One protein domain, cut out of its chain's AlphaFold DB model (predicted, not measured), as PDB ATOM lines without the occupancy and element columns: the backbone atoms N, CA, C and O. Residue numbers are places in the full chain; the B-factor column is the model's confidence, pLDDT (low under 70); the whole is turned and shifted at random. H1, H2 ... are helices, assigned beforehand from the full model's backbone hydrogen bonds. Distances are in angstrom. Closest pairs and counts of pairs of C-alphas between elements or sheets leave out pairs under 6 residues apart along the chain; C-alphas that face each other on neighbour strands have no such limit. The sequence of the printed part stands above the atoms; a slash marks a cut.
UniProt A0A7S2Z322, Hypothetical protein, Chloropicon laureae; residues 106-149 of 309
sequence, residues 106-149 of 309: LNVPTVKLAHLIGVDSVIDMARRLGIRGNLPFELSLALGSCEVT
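This is residues 106 to 149 of the 309 residues of the protein "Hypothetical protein" of Chloropicon laureae (UniProt A0A7S2Z322). Helices H1 and H2 meet at their ends near Gly 118 as an L, and short H3 sits in its angle, touching both. Residues 129 to 138 fold back from H2 to H3. The 44 printed residues, all helix in class, have three named helices, H1, H2, H3, and no named strand. The whole is compact, radius of gyration of the C-alphas 9.9 A, spanning 25 by 16 by 16 A.

H1, residues 107 to 117, and H2, residues 119 to 128, are close but not clearly touching, closest C-alphas Ala 114 and Val 122, 7.0 A. Their lines are about perpendicular, 90 degrees. H3, residues 139 to 143, touches H1, closest C-alphas Val 111 and Ala 142, 5.7 A. H3 touches H2, closest C-alphas Val 119 and Leu 139, 6.5 A. Every O i to N i+4 pair is within hydrogen-bond range in H1 and H2; in H3 0 of 1, with 2 of 2 O i to N i+3 pairs.

H1, 15.6 A from first to last C-alpha, begins at C-alpha 107 (237.069, -38.825, 46.656). H2 measures 14.3 A. H3, 7.8 A, ends at C-alpha 143 (234.179, -43.207, 50.705).

The farthest C-alphas, Leu 116 and Thr 149, are 27.5 A apart. The printed part has no cut and no long link; no printed residue is under 70 in pLDDT.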
ATOM      1  N   LEU A 106     233.883 -35.950  44.637       90.38
ATOM      2  CA  LEU A 106     235.337 -36.096  44.591       90.38
ATOM      3  C   LEU A 106     235.842 -36.865  45.819       90.38
ATOM      4  O   LEU A 106     235.597 -36.462  46.957       90.38
ATOM      5  N   ASN A 107     236.579 -37.950  45.591       88.06
ATOM      6  CA  ASN A 107     237.069 -38.825  46.656       88.06
ATOM      7  C   ASN A 107     238.186 -38.151  47.462       88.06
ATOM      8  O   ASN A 107     238.125 -38.118  48.688       88.06
ATOM      9  N   VAL A 108     239.168 -37.548  46.782       87.31
ATOM     10  CA  VAL A 108     240.374 -37.005  47.434       87.31
ATOM     11  C   VAL A 108     240.046 -35.896  48.444       87.31
ATOM     12  O   VAL A 108     240.464 -36.013  49.594       87.31
ATOM     13  N   PRO A 109     239.266 -34.846  48.108       91.00
ATOM     14  CA  PRO A 109     238.928 -33.817  49.091       91.00
ATOM     15  C   PRO A 109     238.034 -34.349  50.221       91.00
ATOM     16  O   PRO A 109     238.079 -33.823  51.328       91.00
ATOM     17  N   THR A 110     237.238 -35.394  49.962       91.25
ATOM     18  CA  THR A 110     236.381 -36.030  50.975       91.25
ATOM     19  C   THR A 110     237.214 -36.789  52.009       91.25
ATOM     20  O   THR A 110     236.993 -36.614  53.205       91.25
ATOM     21  N   VAL A 111     238.218 -37.557  51.570       89.50
ATOM     22  CA  VAL A 111     239.162 -38.229  52.480       89.50
ATOM     23  C   VAL A 111     240.004 -37.207  53.242       89.50
ATOM     24  O   VAL A 111     240.131 -37.325  54.456       89.50
ATOM     25  N   LYS A 112     240.508 -36.159  52.569       88.50
ATOM     26  CA  LYS A 112     241.238 -35.067  53.237       88.50
ATOM     27  C   LYS A 112     240.398 -34.416  54.334       88.50
ATOM     28  O   LYS A 112     240.892 -34.210  55.435       88.50
ATOM     29  N   LEU A 113     239.120 -34.138  54.066       92.75
ATOM     30  CA  LEU A 113     238.218 -33.594  55.079       92.75
ATOM     31  C   LEU A 113     238.040 -34.558  56.259       92.75
ATOM     32  O   LEU A 113     238.116 -34.115  57.398       92.75
ATOM     33  N   ALA A 114     237.828 -35.851  55.999       91.69
ATOM     34  CA  ALA A 114     237.675 -36.857  57.050       91.69
ATOM     35  C   ALA A 114     238.934 -36.995  57.920       91.69
ATOM     36  O   ALA A 114     238.822 -37.102  59.137       91.69
ATOM     37  N   HIS A 115     240.119 -36.932  57.309       89.88
ATOM     38  CA  HIS A 115     241.390 -36.912  58.026       89.88
ATOM     39  C   HIS A 115     241.513 -35.670  58.924       89.88
ATOM     40  O   HIS A 115     241.837 -35.800  60.099       89.88
ATOM     41  N   LEU A 116     241.171 -34.484  58.406       93.81
ATOM     42  CA  LEU A 116     241.248 -33.224  59.158       93.81
ATOM     43  C   LEU A 116     240.299 -33.165  60.366       93.81
ATOM     44  O   LEU A 116     240.654 -32.575  61.382       93.81
ATOM     45  N   ILE A 117     239.089 -33.725  60.259       94.94
ATOM     46  CA  ILE A 117     238.074 -33.666  61.333       94.94
ATOM     47  C   ILE A 117     238.080 -34.888  62.264       94.94
ATOM     48  O   ILE A 117     237.385 -34.872  63.281       94.94
ATOM     49  N   GLY A 118     238.810 -35.943  61.901       94.25
ATOM     50  CA  GLY A 118     238.807 -37.228  62.594       94.25
ATOM     51  C   GLY A 118     237.673 -38.168  62.157       94.25
ATOM     52  O   GLY A 118     236.520 -37.769  61.951       94.25
ATOM     53  N   VAL A 119     237.996 -39.460  62.030       93.81
ATOM     54  CA  VAL A 119     237.033 -40.519  61.663       93.81
ATOM     55  C   VAL A 119     235.978 -40.726  62.759       93.81
ATOM     56  O   VAL A 119     234.819 -41.020  62.464       93.81
ATOM     57  N   ASP A 120     236.334 -40.506  64.023       95.94
ATOM     58  CA  ASP A 120     235.421 -40.515  65.169       95.94
ATOM     59  C   ASP A 120     234.291 -39.486  65.023       95.94
ATOM     60  O   ASP A 120     233.124 -39.828  65.231       95.94
ATOM     61  N   SER A 121     234.605 -38.265  64.577       96.69
ATOM     62  CA  SER A 121     233.613 -37.218  64.298       96.69
ATOM     63  C   SER A 121     232.634 -37.634  63.195       96.69
ATOM     64  O   SER A 121     231.426 -37.383  63.289       96.69
ATOM     65  N   VAL A 122     233.135 -38.310  62.153       95.88
ATOM     66  CA  VAL A 122     232.307 -38.860  61.065       95.88
ATOM     67  C   VAL A 122     231.360 -39.932  61.609       95.88
ATOM     68  O   VAL A 122     230.157 -39.905  61.325       95.88
ATOM     69  N   ILE A 123     231.879 -40.846  62.431       97.00
ATOM     70  CA  ILE A 123     231.102 -41.915  63.060       97.00
ATOM     71  C   ILE A 123     230.035 -41.336  63.999       97.00
ATOM     72  O   ILE A 123     228.874 -41.738  63.893       97.00
ATOM     73  N   ASP A 124     230.366 -40.381  64.873       96.94
ATOM     74  CA  ASP A 124     229.396 -39.749  65.782       96.94
ATOM     75  C   ASP A 124     228.230 -39.125  65.006       96.94
ATOM     76  O   ASP A 124     227.054 -39.390  65.293       96.94
ATOM     77  N   MET A 125     228.536 -38.364  63.951       96.88
ATOM     78  CA  MET A 125     227.511 -37.767  63.100       96.88
ATOM     79  C   MET A 125     226.639 -38.835  62.421       96.88
ATOM     80  O   MET A 125     225.408 -38.733  62.437       96.88
ATOM     81  N   ALA A 126     227.239 -39.900  61.881       95.75
ATOM     82  CA  ALA A 126     226.509 -41.026  61.300       95.75
ATOM     83  C   ALA A 126     225.556 -41.685  62.318       95.75
ATOM     84  O   ALA A 126     224.382 -41.938  62.010       95.75
ATOM     85  N   ARG A 127     226.007 -41.897  63.563       95.19
ATOM     86  CA  ARG A 127     225.169 -42.436  64.651       95.19
ATOM     87  C   ARG A 127     224.018 -41.497  65.008       95.19
ATOM     88  O   ARG A 127     222.889 -41.969  65.194       95.19
ATOM     89  N   ARG A 128     224.265 -40.185  65.065       94.50
ATOM     90  CA  ARG A 128     223.247 -39.146  65.321       94.50
ATOM     91  C   ARG A 128     222.175 -39.103  64.238       94.50
ATOM     92  O   ARG A 128     220.999 -38.946  64.565       94.50
ATOM     93  N   LEU A 129     222.558 -39.315  62.980       94.62
ATOM     94  CA  LEU A 129     221.641 -39.437  61.839       94.62
ATOM     95  C   LEU A 129     220.883 -40.775  61.802       94.62
ATOM     96  O   LEU A 129     219.951 -40.940  61.015       94.62
ATOM     97  N   GLY A 130     221.225 -41.712  62.689       91.06
ATOM     98  CA  GLY A 130     220.495 -42.958  62.882       91.06
ATOM     99  C   GLY A 130     221.072 -44.163  62.144       91.06
ATOM    100  O   GLY A 130     220.366 -45.166  62.064       91.06
ATOM    101  N   ILE A 131     222.316 -44.092  61.662       93.38
ATOM    102  CA  ILE A 131     223.030 -45.237  61.082       93.38
ATOM    103  C   ILE A 131     223.484 -46.167  62.213       93.38
ATOM    104  O   ILE A 131     224.184 -45.758  63.147       93.38
ATOM    105  N   ARG A 132     223.050 -47.428  62.169       90.19
ATOM    106  CA  ARG A 132     223.275 -48.436  63.216       90.19
ATOM    107  C   ARG A 132     224.181 -49.578  62.769       90.19
ATOM    108  O   ARG A 132     224.738 -50.222  63.651       90.19
ATOM    109  N   GLY A 133     224.398 -49.748  61.465       87.25
ATOM    110  CA  GLY A 133     225.371 -50.688  60.897       87.25
ATOM    111  C   GLY A 133     226.800 -50.559  61.446       87.25
ATOM    112  O   GLY A 133     227.127 -49.634  62.202       87.25
ATOM    113  N   ASN A 134     227.652 -51.518  61.090       91.19
ATOM    114  CA  ASN A 134     229.068 -51.470  61.439       91.19
ATOM    115  C   ASN A 134     229.747 -50.314  60.688       91.19
ATOM    116  O   ASN A 134     229.586 -50.193  59.477       91.19
ATOM    117  N   LEU A 135     230.479 -49.463  61.409       93.81
ATOM    118  CA  LEU A 135     231.211 -48.333  60.832       93.81
ATOM    119  C   LEU A 135     232.697 -48.543  61.152       93.81
ATOM    120  O   LEU A 135     233.049 -48.398  62.327       93.81
ATOM    121  N   PRO A 136     233.536 -48.939  60.175       90.38
ATOM    122  CA  PRO A 136     234.960 -49.155  60.410       90.38
ATOM    123  C   PRO A 136     235.649 -47.855  60.835       90.38
ATOM    124  O   PRO A 136     235.318 -46.774  60.344       90.38
ATOM    125  N   PHE A 137     236.614 -47.964  61.747       92.50
ATOM    126  CA  PHE A 137     237.426 -46.835  62.196       92.50
ATOM    127  C   PHE A 137     238.604 -46.615  61.237       92.50
ATOM    128  O   PHE A 137     239.760 -46.809  61.587       92.50
ATOM    129  N   GLU A 138     238.292 -46.261  59.992       90.81
ATOM    130  CA  GLU A 138     239.262 -46.114  58.905       90.81
ATOM    131  C   GLU A 138     238.893 -44.932  58.004       90.81
ATOM    132  O   GLU A 138     237.718 -44.590  57.858       90.81
ATOM    133  N   LEU A 139     239.878 -44.338  57.319       89.00
ATOM    134  CA  LEU A 139     239.627 -43.266  56.344       89.00
ATOM    135  C   LEU A 139     238.769 -43.729  55.158       89.00
ATOM    136  O   LEU A 139     238.033 -42.924  54.580       89.00
ATOM    137  N   SER A 140     238.798 -45.029  54.845       87.56
ATOM    138  CA  SER A 140     237.948 -45.666  53.833       87.56
ATOM    139  C   SER A 140     236.452 -45.421  54.085       87.56
ATOM    140  O   SER A 140     235.669 -45.325  53.132       87.56
ATOM    141  N   LEU A 141     236.052 -45.210  55.350       91.06
ATOM    142  CA  LEU A 141     234.674 -44.896  55.728       91.06
ATOM    143  C   LEU A 141     234.161 -43.636  55.020       91.06
ATOM    144  O   LEU A 141     232.988 -43.576  54.647       91.06
ATOM    145  N   ALA A 142     235.033 -42.652  54.779       88.19
ATOM    146  CA  ALA A 142     234.686 -41.413  54.085       88.19
ATOM    147  C   ALA A 142     234.208 -41.649  52.641       88.19
ATOM    148  O   ALA A 142     233.477 -40.827  52.087       88.19
ATOM    149  N   LEU A 143     234.592 -42.782  52.043       88.38
ATOM    150  CA  LEU A 143     234.179 -43.207  50.705       88.38
ATOM    151  C   LEU A 143     233.044 -44.240  50.724       88.38
ATOM    152  O   LEU A 143     232.564 -44.642  49.666       88.38
ATOM    153  N   GLY A 144     232.565 -44.623  51.911       86.75
ATOM    154  CA  GLY A 144     231.424 -45.516  52.066       86.75
ATOM    155  C   GLY A 144     231.774 -47.000  52.168       86.75
ATOM    156  O   GLY A 144     230.954 -47.818  51.771       86.75
ATOM    157  N   SER A 145     232.922 -47.367  52.751       86.00
ATOM    158  CA  SER A 145     233.302 -48.764  53.063       86.00
ATOM    159  C   SER A 145     232.429 -49.450  54.137       86.00
ATOM    160  O   SER A 145     232.820 -50.456  54.722       86.00
ATOM    161  N   CYS A 146     231.237 -48.916  54.418       87.44
ATOM    162  CA  CYS A 146     230.316 -49.428  55.427       87.44
ATOM    163  C   CYS A 146     229.041 -49.993  54.799       87.44
ATOM    164  O   CYS A 146     228.540 -49.500  53.787       87.44
ATOM    165  N   GLU A 147     228.475 -51.000  55.454       86.56
ATOM    166  CA  GLU A 147     227.188 -51.560  55.068       86.56
ATOM    167  C   GLU A 147     226.050 -50.781  55.731       86.56
ATOM    168  O   GLU A 147     225.985 -50.643  56.957       86.56
ATOM    169  N   VAL A 148     225.127 -50.282  54.909       92.75
ATOM    170  CA  VAL A 148     223.935 -49.561  55.359       92.75
ATOM    171  C   VAL A 148     222.701 -50.036  54.613       92.75
ATOM    172  O   VAL A 148     222.728 -50.322  53.417       92.75
ATOM    173  N   THR A 149     221.573 -50.079  55.315       94.25
ATOM    174  CA  THR A 149     220.293 -50.408  54.686       94.25
ATOM    175  C   THR A 149     219.689 -49.186  53.982       94.25
ATOM    176  O   THR A 149     219.854 -48.048  54.445       94.25
TER     177      THR A 149